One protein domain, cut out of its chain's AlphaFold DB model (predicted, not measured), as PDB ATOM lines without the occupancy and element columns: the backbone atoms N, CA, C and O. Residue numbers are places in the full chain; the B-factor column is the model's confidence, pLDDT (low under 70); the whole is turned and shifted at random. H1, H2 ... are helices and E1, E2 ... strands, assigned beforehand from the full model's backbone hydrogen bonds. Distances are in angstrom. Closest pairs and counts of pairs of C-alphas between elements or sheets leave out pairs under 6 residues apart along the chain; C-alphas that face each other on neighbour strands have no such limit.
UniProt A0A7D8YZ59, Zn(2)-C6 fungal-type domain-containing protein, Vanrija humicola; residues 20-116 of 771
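This is residues 20 to 116 of the 771 residues of the protein "Zn(2)-C6 fungal-type domain-containing protein" of Vanrija humicola (UniProt A0A7D8YZ59). A small head, made largely of loops, has one long helix, H3, running out of it like a handle: residues 99 to 116 stick out free, while residues 87 to 98 pass beside the short hairpin E1 E2. The two short helices H1 and H2 lie at the far end of the head. The printed part has 97 residues, in the order H1, H2, E1, E2, H3, with an antiparallel sheet E1 - E2; the class is mostly helix, though under half of the residues are in named elements. It is only just extended, close to loose, with a radius of gyration of the C-alphas of 18.9 A, a rod spanning 64 by 31 by 21 A.

Residues 23 to 24 pair, parallel, with residues 65 to 66 of E1, residues 65 to 67. H1, residues 33 to 37, and H2, residues 49 to 52, only just touch, with 3 pairs of C-alphas within 8 A; the closest are those of Cys 35 and Asn 50, 7.5 A apart. E1 and E2, residues 70 to 72, form a hairpin, with N 65 and O 72 2.9 A apart and N 72 and O 65 2.8 A apart, within hydrogen-bond range. The closest C-alphas of E2 and H3, residues 85 to 116, are those of Arg 70 and Leu 91, 5.7 A apart. H1 and H2 are apart from H3. In H1 and H3 every O i to N i+4 pair is within hydrogen-bond range; H2 is too short for one.

H1 begins at C-alpha 33 (353.229, 330.706, 220.414) and is 6.0 A long; H2 is 5.0 A, E1 6.1 A and E2 6.3 A. H3 measures 46.4 A, from C-alpha 85 (346.043, 309.144, 228.182) to C-alpha 116 (316.555, 327.645, 258.815).

The C-alphas of Gly 55 and Arg 115, 64.3 A apart, are the farthest. The printed part has no cut; the links H1 to H2, H2 to E1 and E2 to H3 are long. Mean pLDDT of the printed part is 73.8, with 37 residues under 70, among them 73 to 100.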
ATOM      1  N   GLU A  20     352.159 321.502 219.356       54.34
ATOM      2  CA  GLU A  20     350.814 321.007 219.011       54.34
ATOM      3  C   GLU A  20     350.105 320.245 220.148       54.34
ATOM      4  O   GLU A  20     348.877 320.161 220.157       54.34
ATOM      5  N   SER A  21     350.851 319.671 221.105       58.88
ATOM      6  CA  SER A  21     350.278 318.900 222.226       58.88
ATOM      7  C   SER A  21     350.098 319.772 223.482       58.88
ATOM      8  O   SER A  21     351.033 320.496 223.856       58.88
ATOM      9  N   PRO A  22     348.939 319.719 224.170       69.88
ATOM     10  CA  PRO A  22     348.673 320.550 225.343       69.88
ATOM     11  C   PRO A  22     349.624 320.318 226.519       69.88
ATOM     12  O   PRO A  22     349.726 319.223 227.069       69.88
ATOM     13  N   ARG A  23     350.276 321.380 226.999       75.94
ATOM     14  CA  ARG A  23     351.180 321.261 228.155       75.94
ATOM     15  C   ARG A  23     350.405 321.323 229.466       75.94
ATOM     16  O   ARG A  23     349.687 322.288 229.719       75.94
ATOM     17  N   VAL A  24     350.582 320.325 230.326       74.94
ATOM     18  CA  VAL A  24     350.079 320.375 231.708       74.94
ATOM     19  C   VAL A  24     350.803 321.506 232.444       74.94
ATOM     20  O   VAL A  24     352.031 321.569 232.437       74.94
ATOM     21  N   SER A  25     350.055 322.441 233.032       76.44
ATOM     22  CA  SER A  25     350.612 323.648 233.654       76.44
ATOM     23  C   SER A  25     349.717 324.184 234.771       76.44
ATOM     24  O   SER A  25     348.497 324.055 234.738       76.44
ATOM     25  N   GLN A  26     350.302 324.883 235.746       75.38
ATOM     26  CA  GLN A  26     349.524 325.615 236.752       75.38
ATOM     27  C   GLN A  26     348.881 326.906 236.209       75.38
ATOM     28  O   GLN A  26     347.960 327.431 236.836       75.38
ATOM     29  N   ARG A  27     349.353 327.436 235.067       74.88
ATOM     30  CA  ARG A  27     348.807 328.628 234.384       74.88
ATOM     31  C   ARG A  27     348.985 328.527 232.863       74.88
ATOM     32  O   ARG A  27     350.026 328.072 232.391       74.88
ATOM     33  N   ALA A  28     348.002 328.994 232.097       80.50
ATOM     34  CA  ALA A  28     348.120 329.119 230.644       80.50
ATOM     35  C   ALA A  28     348.992 330.332 230.264       80.50
ATOM     36  O   ALA A  28     349.059 331.315 231.005       80.50
ATOM     37  N   SER A  29     349.649 330.279 229.100       81.19
ATOM     38  CA  SER A  29     350.356 331.443 228.548       81.19
ATOM     39  C   SER A  29     349.388 332.346 227.786       81.19
ATOM     40  O   SER A  29     348.709 331.894 226.865       81.19
ATOM     41  N   ASN A  30     349.380 333.639 228.114       82.12
ATOM     42  CA  ASN A  30     348.635 334.649 227.352       82.12
ATOM     43  C   ASN A  30     349.455 335.227 226.179       82.12
ATOM     44  O   ASN A  30     348.913 335.966 225.359       82.12
ATOM     45  N   SER A  31     350.751 334.902 226.090       85.62
ATOM     46  CA  SER A  31     351.608 335.239 224.945       85.62
ATOM     47  C   SER A  31     351.390 334.244 223.805       85.62
ATOM     48  O   SER A  31     351.298 333.040 224.051       85.62
ATOM     49  N   CYS A  32     351.369 334.724 222.557       86.50
ATOM     50  CA  CYS A  32     351.248 333.843 221.395       86.50
ATOM     51  C   CYS A  32     352.466 332.907 221.253       86.50
ATOM     52  O   CYS A  32     353.575 333.194 221.727       86.50
ATOM     53  N   ALA A  33     352.253 331.770 220.595       82.50
ATOM     54  CA  ALA A  33     353.229 330.706 220.414       82.50
ATOM     55  C   ALA A  33     354.490 331.199 219.686       82.50
ATOM     56  O   ALA A  33     355.606 330.950 220.143       82.50
ATOM     57  N   PHE A  34     354.319 331.983 218.618       83.69
ATOM     58  CA  PHE A  34     355.413 332.559 217.831       83.69
ATOM     59  C   PHE A  34     356.303 333.513 218.646       83.69
ATOM     60  O   PHE A  34     357.526 333.350 218.667       83.69
ATOM     61  N   CYS A  35     355.710 334.471 219.372       86.75
ATOM     62  CA  CYS A  35     356.468 335.385 220.235       86.75
ATOM     63  C   CYS A  35     357.187 334.640 221.365       86.75
ATOM     64  O   CYS A  35     358.336 334.954 221.668       86.75
ATOM     65  N   THR A  36     356.546 333.614 221.933       85.62
ATOM     66  CA  THR A  36     357.142 332.756 222.969       85.62
ATOM     67  C   THR A  36     358.335 331.965 222.414       85.62
ATOM     68  O   THR A  36     359.415 332.002 223.001       85.62
ATOM     69  N   LYS A  37     358.192 331.324 221.241       83.38
ATOM     70  CA  LYS A  37     359.259 330.561 220.561       83.38
ATOM     71  C   LYS A  37     360.456 331.445 220.191       83.38
ATOM     72  O   LYS A  37     361.594 331.025 220.367       83.38
ATOM     73  N   ARG A  38     360.212 332.681 219.730       81.94
ATOM     74  CA  ARG A  38     361.261 333.669 219.405       81.94
ATOM     75  C   ARG A  38     361.704 334.544 220.598       81.94
ATOM     76  O   ARG A  38     362.459 335.484 220.379       81.94
ATOM     77  N   LYS A  39     361.261 334.257 221.832       87.62
ATOM     78  CA  LYS A  39     361.602 334.993 223.074       87.62
ATOM     79  C   LYS A  39     361.374 336.521 223.016       87.62
ATOM     80  O   LYS A  39     362.093 337.279 223.661       87.62
ATOM     81  N   ILE A  40     360.367 336.990 222.273       87.81
ATOM     82  CA  ILE A  40     360.039 338.424 222.137       87.81
ATOM     83  C   ILE A  40     358.791 338.827 222.935       87.81
ATOM     84  O   ILE A  40     357.869 338.035 223.137       87.81
ATOM     85  N   LYS A  41     358.741 340.095 223.367       87.06
ATOM     86  CA  LYS A  41     357.610 340.670 224.115       87.06
ATOM     87  C   LYS A  41     356.322 340.596 223.280       87.06
ATOM     88  O   LYS A  41     356.273 341.094 222.160       87.06
ATOM     89  N   CYS A  42     355.278 339.984 223.831       89.75
ATOM     90  CA  CYS A  42     353.953 339.891 223.216       89.75
ATOM     91  C   CYS A  42     353.007 340.910 223.869       89.75
ATOM     92  O   CYS A  42     352.993 341.009 225.097       89.75
ATOM     93  N   ASN A  43     352.194 341.629 223.083       89.19
ATOM     94  CA  ASN A  43     351.147 342.515 223.623       89.19
ATOM     95  C   ASN A  43     349.950 341.725 224.215       89.19
ATOM     96  O   ASN A  43     349.220 342.255 225.043       89.19
ATOM     97  N   LYS A  44     349.831 340.431 223.860       85.12
ATOM     98  CA  LYS A  44     348.829 339.428 224.300       85.12
ATOM     99  C   LYS A  44     347.458 339.527 223.612       85.12
ATOM    100  O   LYS A  44     346.622 338.643 223.832       85.12
ATOM    101  N   ALA A  45     347.264 340.517 222.738       82.56
ATOM    102  CA  ALA A  45     346.223 340.476 221.716       82.56
ATOM    103  C   ALA A  45     346.486 339.316 220.736       82.56
ATOM    104  O   ALA A  45     347.609 338.806 220.650       82.56
ATOM    105  N   ILE A  46     345.436 338.882 220.040       77.81
ATOM    106  CA  ILE A  46     345.475 337.836 219.014       77.81
ATOM    107  C   ILE A  46     344.589 338.314 217.848       77.81
ATOM    108  O   ILE A  46     343.388 338.459 218.072       77.81
ATOM    109  N   PRO A  47     345.140 338.560 216.644       83.50
ATOM    110  CA  PRO A  47     346.571 338.617 216.327       83.50
ATOM    111  C   PRO A  47     347.335 339.677 217.143       83.50
ATOM    112  O   PRO A  47     346.753 340.617 217.679       83.50
ATOM    113  N   CYS A  48     348.652 339.513 217.271       87.06
ATOM    114  CA  CYS A  48     349.509 340.395 218.071       87.06
ATOM    115  C   CYS A  48     350.341 341.334 217.179       87.06
ATOM    116  O   CYS A  48     350.769 340.932 216.095       87.06
ATOM    117  N   ASP A  49     350.661 342.550 217.641       89.06
ATOM    118  CA  ASP A  49     351.350 343.588 216.837       89.06
ATOM    119  C   ASP A  49     352.712 343.143 216.275       89.06
ATOM    120  O   ASP A  49     353.219 343.704 215.307       89.06
ATOM    121  N   ASN A  50     353.336 342.141 216.902       87.69
ATOM    122  CA  ASN A  50     354.608 341.554 216.472       87.69
ATOM    123  C   ASN A  50     354.459 340.422 215.444       87.69
ATOM    124  O   ASN A  50     355.460 340.031 214.850       87.69
ATOM    125  N   CYS A  51     353.250 339.901 215.233       86.88
ATOM    126  CA  CYS A  51     352.923 338.989 214.135       86.88
ATOM    127  C   CYS A  51     352.318 339.768 212.955       86.88
ATOM    128  O   CYS A  51     352.749 339.568 211.823       86.88
ATOM    129  N   ILE A  52     351.453 340.758 213.231       88.12
ATOM    130  CA  ILE A  52     350.919 341.705 212.231       88.12
ATOM    131  C   ILE A  52     352.067 342.417 211.494       88.12
ATOM    132  O   ILE A  52     352.199 342.280 210.283       88.12
ATOM    133  N   ARG A  53     352.990 343.079 212.215       87.12
ATOM    134  CA  ARG A  53     354.168 343.754 211.615       87.12
ATOM    135  C   ARG A  53     355.221 342.810 211.014       87.12
ATOM    136  O   ARG A  53     356.284 343.266 210.605       87.12
ATOM    137  N   ARG A  54     354.972 341.498 211.005       84.88
ATOM    138  CA  ARG A  54     355.817 340.488 210.350       84.88
ATOM    139  C   ARG A  54     355.105 339.780 209.198       84.88
ATOM    140  O   ARG A  54     355.628 338.781 208.725       84.88
ATOM    141  N   GLY A  55     353.945 340.283 208.768       82.69
ATOM    142  CA  GLY A  55     353.184 339.719 207.651       82.69
ATOM    143  C   GLY A  55     352.509 338.380 207.953       82.69
ATOM    144  O   GLY A  55     352.090 337.721 207.014       82.69
ATOM    145  N   HIS A  56     352.411 337.988 209.233       80.62
ATOM    146  CA  HIS A  56     351.875 336.686 209.651       80.62
ATOM    147  C   HIS A  56     350.842 336.769 210.800       80.62
ATOM    148  O   HIS A  56     351.038 336.163 211.862       80.62
ATOM    149  N   PRO A  57     349.763 337.574 210.687       78.94
ATOM    150  CA  PRO A  57     348.686 337.589 211.681       78.94
ATOM    151  C   PRO A  57     347.973 336.232 211.830       78.94
ATOM    152  O   PRO A  57     347.586 335.877 212.943       78.94
ATOM    153  N   GLU A  58     347.836 335.466 210.748       72.12
ATOM    154  CA  GLU A  58     347.188 334.150 210.689       72.12
ATOM    155  C   GLU A  58     347.915 333.091 211.531       72.12
ATOM    156  O   GLU A  58     347.281 332.290 212.214       72.12
ATOM    157  N   SER A  59     349.250 333.149 211.606       74.12
ATOM    158  CA  SER A  59     350.048 332.227 212.426       74.12
ATOM    159  C   SER A  59     350.007 332.537 213.937       74.12
ATOM    160  O   SER A  59     350.781 331.969 214.716       74.12
ATOM    161  N   CYS A  60     349.203 333.508 214.385       83.50
ATOM    162  CA  CYS A  60     349.300 334.099 215.722       83.50
ATOM    163  C   CYS A  60     348.497 333.345 216.803       83.50
ATOM    164  O   CYS A  60     347.737 333.942 217.559       83.50
ATOM    165  N   THR A  61     348.674 332.031 216.930       79.56
ATOM    166  CA  THR A  61     347.954 331.210 217.924       79.56
ATOM    167  C   THR A  61     348.530 331.337 219.346       79.56
ATOM    168  O   THR A  61     349.681 331.740 219.543       79.56
ATOM    169  N   ARG A  62     347.751 330.988 220.382       84.19
ATOM    170  CA  ARG A  62     348.258 330.775 221.758       84.19
ATOM    171  C   ARG A  62     348.621 329.298 221.956       84.19
ATOM    172  O   ARG A  62     348.051 328.436 221.305       84.19
ATOM    173  N   LEU A  63     349.563 329.007 222.858       77.88
ATOM    174  CA  LEU A  63     349.933 327.619 223.172       77.88
ATOM    175  C   LEU A  63     348.833 326.933 224.006       77.88
ATOM    176  O   LEU A  63     348.454 327.505 225.039       77.88
ATOM    177  N   PRO A  64     348.383 325.719 223.630       72.88
ATOM    178  CA  PRO A  64     347.417 324.956 224.406       72.88
ATOM    179  C   PRO A  64     348.020 324.459 225.724       72.88
ATOM    180  O   PRO A  64     349.166 324.000 225.782       72.88
ATOM    181  N   ALA A  65     347.236 324.527 226.800       77.88
ATOM    182  CA  ALA A  65     347.657 324.082 228.124       77.88
ATOM    183  C   ALA A  65     346.501 323.486 228.932       77.88
ATOM    184  O   ALA A  65     345.405 324.046 228.955       77.88
ATOM    185  N   ILE A  66     346.758 322.391 229.649       74.81
ATOM    186  CA  ILE A  66     345.811 321.828 230.620       74.81
ATOM    187  C   ILE A  66     346.109 322.448 231.978       74.81
ATOM    188  O   ILE A  66     347.192 322.260 232.533       74.81
ATOM    189  N   VAL A  67     345.139 323.192 232.509       72.75
ATOM    190  CA  VAL A  67     345.253 323.949 233.757       72.75
ATOM    191  C   VAL A  67     344.111 323.549 234.677       72.75
ATOM    192  O   VAL A  67     342.948 323.753 234.339       72.75
ATOM    193  N   ARG A  68     344.433 322.968 235.844       66.88
ATOM    194  CA  ARG A  68     343.440 322.450 236.815       66.88
ATOM    195  C   ARG A  68     342.387 321.535 236.153       66.88
ATOM    196  O   ARG A  68     341.191 321.639 236.421       66.88
ATOM    197  N   GLY A  69     342.844 320.700 235.216       62.72
ATOM    198  CA  GLY A  69     342.005 319.791 234.434       62.72
ATOM    199  C   GLY A  69     340.903 320.474 233.610       62.72
ATOM    200  O   GLY A  69     339.795 319.950 233.494       62.72
ATOM    201  N   ARG A  70     341.174 321.660 233.053       59.75
ATOM    202  CA  ARG A  70     340.484 322.200 231.868       59.75
ATOM    203  C   ARG A  70     341.531 322.491 230.793       59.75
ATOM    204  O   ARG A  70     342.612 322.982 231.125       59.75
ATOM    205  N   LEU A  71     341.225 322.205 229.529       66.12
ATOM    206  CA  LEU A  71     342.059 322.638 228.411       66.12
ATOM    207  C   LEU A  71     341.818 324.131 228.140       66.12
ATOM    208  O   LEU A  71     340.681 324.591 228.109       66.12
ATOM    209  N   ILE A  72     342.889 324.900 227.969       70.25
ATOM    210  CA  ILE A  72     342.859 326.341 227.707       70.25
ATOM    211  C   ILE A  72     343.710 326.622 226.467       70.25
ATOM    212  O   ILE A  72     344.756 325.999 226.290       70.25
ATOM    213  N   ASN A  73     343.282 327.579 225.633       68.38
ATOM    214  CA  ASN A  73     343.932 327.942 224.365       68.38
ATOM    215  C   ASN A  73     344.076 326.758 223.384       68.38
ATOM    216  O   ASN A  73     345.106 326.624 222.726       68.38
ATOM    217  N   ALA A  74     343.074 325.879 223.305       59.81
ATOM    218  CA  ALA A  74     343.061 324.817 222.305       59.81
ATOM    219  C   ALA A  74     343.051 325.413 220.881       59.81
ATOM    220  O   ALA A  74     342.270 326.336 220.637       59.81
ATOM    221  N   PRO A  75     343.863 324.902 219.936       56.12
ATOM    222  CA  PRO A  75     343.639 325.164 218.520       56.12
ATOM    223  C   PRO A  75     342.365 324.450 218.031       56.12
ATOM    224  O   PRO A  75     341.825 323.557 218.710       56.12
ATOM    225  N   SER A  76     341.919 324.819 216.827       51.25
ATOM    226  CA  SER A  76     340.918 324.064 216.065       51.25
ATOM    227  C   SER A  76     341.330 322.591 215.939       51.25
ATOM    228  O   SER A  76     342.515 322.252 216.035       51.25
ATOM    229  N   ALA A  77     340.350 321.698 215.762       46.41
ATOM    230  CA  ALA A  77     340.598 320.253 215.711       46.41
ATOM    231  C   ALA A  77     341.618 319.866 214.617       46.41
ATOM    232  O   ALA A  77     342.432 318.972 214.842       46.41
ATOM    233  N   ALA A  78     341.654 320.641 213.527       41.12
ATOM    234  CA  ALA A  78     342.666 320.677 212.470       41.12
ATOM    235  C   ALA A  78     344.126 320.504 212.928       41.12
ATOM    236  O   ALA A  78     344.888 319.732 212.354       41.12
ATOM    237  N   GLN A  79     344.538 321.265 213.948       45.66
ATOM    238  CA  GLN A  79     345.950 321.533 214.260       45.66
ATOM    239  C   GLN A  79     346.379 320.936 215.610       45.66
ATOM    240  O   GLN A  79     347.316 321.422 216.251       45.66
ATOM    241  N   ARG A  80     345.661 319.918 216.098       57.59
ATOM    242  CA  ARG A  80     345.863 319.356 217.438       57.59
ATOM    243  C   ARG A  80     346.589 318.011 217.378       57.59
ATOM    244  O   ARG A  80     346.075 317.046 216.819       57.59
ATOM    245  N   ALA A  81     347.753 317.923 218.024       53.06
ATOM    246  CA  ALA A  81     348.391 316.630 218.276       53.06
ATOM    247  C   ALA A  81     347.548 315.791 219.263       53.06
ATOM    248  O   ALA A  81     346.764 316.370 220.022       53.06
ATOM    249  N   PRO A  82     347.718 314.453 219.305       48.19
ATOM    250  CA  PRO A  82     346.951 313.599 220.203       48.19
ATOM    251  C   PRO A  82     346.977 314.074 221.654       48.19
ATOM    252  O   PRO A  82     348.033 314.434 222.190       48.19
ATOM    253  N   LEU A  83     345.807 314.022 222.295       60.03
ATOM    254  CA  LEU A  83     345.739 314.043 223.746       60.03
ATOM    255  C   LEU A  83     346.329 312.729 224.265       60.03
ATOM    256  O   LEU A  83     345.894 311.652 223.855       60.03
ATOM    257  N   THR A  84     347.318 312.797 225.153       60.12
ATOM    258  CA  THR A  84     347.854 311.584 225.789       60.12
ATOM    259  C   THR A  84     346.849 311.019 226.804       60.12
ATOM    260  O   THR A  84     346.041 311.784 227.343       60.12
ATOM    261  N   PRO A  85     346.905 309.716 227.146       55.16
ATOM    262  CA  PRO A  85     346.043 309.144 228.182       55.16
ATOM    263  C   PRO A  85     346.100 309.922 229.503       55.16
ATOM    264  O   PRO A  85     345.063 310.194 230.101       55.16
ATOM    265  N   ASP A  86     347.281 310.397 229.907       61.06
ATOM    266  CA  ASP A  86     347.450 311.226 231.108       61.06
ATOM    267  C   ASP A  86     346.823 312.621 230.981       61.06
ATOM    268  O   ASP A  86     346.255 313.137 231.944       61.06
ATOM    269  N   GLN A  87     346.868 313.237 229.795       66.31
ATOM    270  CA  GLN A  87     346.164 314.496 229.533       66.31
ATOM    271  C   GLN A  87     344.642 314.309 229.657       66.31
ATOM    272  O   GLN A  87     343.971 315.164 230.235       66.31
ATOM    273  N   ILE A  88     344.101 313.175 229.198       63.03
ATOM    274  CA  ILE A  88     342.669 312.850 229.305       63.03
ATOM    275  C   ILE A  88     342.292 312.493 230.754       63.03
ATOM    276  O   ILE A  88     341.312 313.033 231.273       63.03
ATOM    277  N   ARG A  89     343.113 311.696 231.457       64.50
ATOM    278  CA  ARG A  89     342.988 311.435 232.906       64.50
ATOM    279  C   ARG A  89     342.928 312.749 233.700       64.50
ATOM    280  O   ARG A  89     342.030 312.912 234.521       64.50
ATOM    281  N   LEU A  90     343.798 313.720 233.406       69.19
ATOM    282  CA  LEU A  90     343.813 315.039 234.060       69.19
ATOM    283  C   LEU A  90     342.587 315.910 233.735       69.19
ATOM    284  O   LEU A  90     342.130 316.662 234.599       69.19
ATOM    285  N   LEU A  91     342.040 315.834 232.517       65.62
ATOM    286  CA  LEU A  91     340.786 316.519 232.168       65.62
ATOM    287  C   LEU A  91     339.599 315.919 232.936       65.62
ATOM    288  O   LEU A  91     338.819 316.671 233.530       65.62
ATOM    289  N   ARG A  92     339.515 314.581 233.006       63.34
ATOM    290  CA  ARG A  92     338.493 313.865 233.784       63.34
ATOM    291  C   ARG A  92     338.616 314.148 235.282       63.34
ATOM    292  O   ARG A  92     337.614 314.438 235.929       63.34
ATOM    293  N   GLU A  93     339.829 314.146 235.835       67.88
ATOM    294  CA  GLU A  93     340.051 314.486 237.244       67.88
ATOM    295  C   GLU A  93     339.594 315.922 237.544       67.88
ATOM    296  O   GLU A  93     338.861 316.148 238.505       67.88
ATOM    297  N   GLY A  94     339.929 316.895 236.689       65.31
ATOM    298  CA  GLY A  94     339.445 318.269 236.844       65.31
ATOM    299  C   GLY A  94     337.924 318.397 236.765       65.31
ATOM    300  O   GLY A  94     337.345 319.207 237.489       65.31
ATOM    301  N   GLN A  95     337.261 317.613 235.911       59.41
ATOM    302  CA  GLN A  95     335.799 317.552 235.830       59.41
ATOM    303  C   GLN A  95     335.200 317.024 237.140       59.41
ATOM    304  O   GLN A  95     334.371 317.706 237.744       59.41
ATOM    305  N   LEU A  96     335.704 315.894 237.645       62.03
ATOM    306  CA  LEU A  96     335.287 315.303 238.921       62.03
ATOM    307  C   LEU A  96     335.573 316.226 240.118       62.03
ATOM    308  O   LEU A  96     334.754 316.318 241.034       62.03
ATOM    309  N   GLN A  97     336.693 316.956 240.117       68.50
ATOM    310  CA  GLN A  97     337.007 317.964 241.136       68.50
ATOM    311  C   GLN A  97     336.015 319.141 241.097       68.50
ATOM    312  O   GLN A  97     335.538 319.570 242.150       68.50
ATOM    313  N   ARG A  98     335.658 319.646 239.904       68.44
ATOM    314  CA  ARG A  98     334.645 320.709 239.738       68.44
ATOM    315  C   ARG A  98     333.266 320.249 240.213       68.44
ATOM    316  O   ARG A  98     332.616 320.981 240.959       68.44
ATOM    317  N   GLU A  99     332.853 319.037 239.847       59.12
ATOM    318  CA  GLU A  99     331.594 318.442 240.304       59.12
ATOM    319  C   GLU A  99     331.578 318.287 241.832       59.12
ATOM    320  O   GLU A  99     330.643 318.746 242.484       59.12
ATOM    321  N   ASN A 100     332.653 317.764 242.434       68.62
ATOM    322  CA  ASN A 100     332.787 317.645 243.891       68.62
ATOM    323  C   ASN A 100     332.665 318.994 244.619       68.62
ATOM    324  O   ASN A 100     332.034 319.065 245.674       68.62
ATOM    325  N   VAL A 101     333.243 320.073 244.080       71.88
ATOM    326  CA  VAL A 101     333.094 321.425 244.650       71.88
ATOM    327  C   VAL A 101     331.649 321.924 244.515       71.88
ATOM    328  O   VAL A 101     331.102 322.464 245.478       71.88
ATOM    329  N   GLY A 102     331.000 321.693 243.370       64.25
ATOM    330  CA  GLY A 102     329.588 322.026 243.159       64.25
ATOM    331  C   GLY A 102     328.637 321.254 244.083       64.25
ATOM    332  O   GLY A 102     327.714 321.842 244.648       64.25
ATOM    333  N   LEU A 103     328.890 319.960 244.296       69.69
ATOM    334  CA  LEU A 103     328.142 319.109 245.224       69.69
ATOM    335  C   LEU A 103     328.331 319.561 246.675       69.69
ATOM    336  O   LEU A 103     327.340 319.746 247.374       69.69
ATOM    337  N   ARG A 104     329.569 319.829 247.117       76.12
ATOM    338  CA  ARG A 104     329.843 320.350 248.471       76.12
ATOM    339  C   ARG A 104     329.138 321.679 248.735       76.12
ATOM    340  O   ARG A 104     328.611 321.864 249.827       76.12
ATOM    341  N   ARG A 105     329.077 322.574 247.741       77.06
ATOM    342  CA  ARG A 105     328.296 323.813 247.850       77.06
ATOM    343  C   ARG A 105     326.804 323.520 248.023       77.06
ATOM    344  O   ARG A 105     326.222 324.011 248.977       77.06
ATOM    345  N   ARG A 106     326.210 322.670 247.174       70.44
ATOM    346  CA  ARG A 106     324.788 322.283 247.284       70.44
ATOM    347  C   ARG A 106     324.455 321.627 248.624       70.44
ATOM    348  O   ARG A 106     323.381 321.879 249.153       70.44
ATOM    349  N   VAL A 107     325.357 320.807 249.168       87.75
ATOM    350  CA  VAL A 107     325.209 320.228 250.512       87.75
ATOM    351  C   VAL A 107     325.181 321.339 251.563       87.75
ATOM    352  O   VAL A 107     324.236 321.378 252.336       87.75
ATOM    353  N   GLY A 108     326.112 322.298 251.530       86.25
ATOM    354  CA  GLY A 108     326.096 323.452 252.441       86.25
ATOM    355  C   GLY A 108     324.856 324.352 252.300       86.25
ATOM    356  O   GLY A 108     324.292 324.777 253.308       86.25
ATOM    357  N   ASP A 109     324.393 324.598 251.068       80.50
ATOM    358  CA  ASP A 109     323.171 325.365 250.782       80.50
ATOM    359  C   ASP A 109     321.923 324.653 251.365       80.50
ATOM    360  O   ASP A 109     321.053 325.288 251.965       80.50
ATOM    361  N   LEU A 110     321.845 323.319 251.240       83.88
ATOM    362  CA  LEU A 110     320.777 322.492 251.818       83.88
ATOM    363  C   LEU A 110     320.879 322.390 253.348       83.88
ATOM    364  O   LEU A 110     319.867 322.509 254.029       83.88
ATOM    365  N   GLU A 111     322.082 322.232 253.900       91.25
ATOM    366  CA  GLU A 111     322.334 322.260 255.345       91.25
ATOM    367  C   GLU A 111     321.959 323.615 255.961       91.25
ATOM    368  O   GLU A 111     321.566 323.664 257.125       91.25
ATOM    369  N   SER A 112     322.076 324.728 255.226       86.62
ATOM    370  CA  SER A 112     321.558 326.033 255.664       86.62
ATOM    371  C   SER A 112     320.030 326.018 255.731       86.62
ATOM    372  O   SER A 112     319.471 326.199 256.809       86.62
ATOM    373  N   ARG A 113     319.359 325.654 254.628       83.81
ATOM    374  CA  ARG A 113     317.888 325.571 254.558       83.81
ATOM    375  C   ARG A 113     317.278 324.634 255.603       83.81
ATOM    376  O   ARG A 113     316.240 324.955 256.168       83.81
ATOM    377  N   ILE A 114     317.917 323.497 255.886       88.06
ATOM    378  CA  ILE A 114     317.479 322.578 256.946       88.06
ATOM    379  C   ILE A 114     317.541 323.277 258.309       88.06
ATOM    380  O   ILE A 114     316.540 323.286 259.016       88.06
ATOM    381  N   ARG A 115     318.653 323.947 258.646       87.06
ATOM    382  CA  ARG A 115     318.784 324.696 259.910       87.06
ATOM    383  C   ARG A 115     317.835 325.893 260.005       87.06
ATOM    384  O   ARG A 115     317.366 326.203 261.094       87.06
ATOM    385  N   GLU A 116     317.541 326.557 258.891       83.94
ATOM    386  CA  GLU A 116     316.555 327.645 258.815       83.94
ATOM    387  C   GLU A 116     315.134 327.131 259.111       83.94
ATOM    388  O   GLU A 116     314.404 327.752 259.884       83.94
TER     389      GLU A 116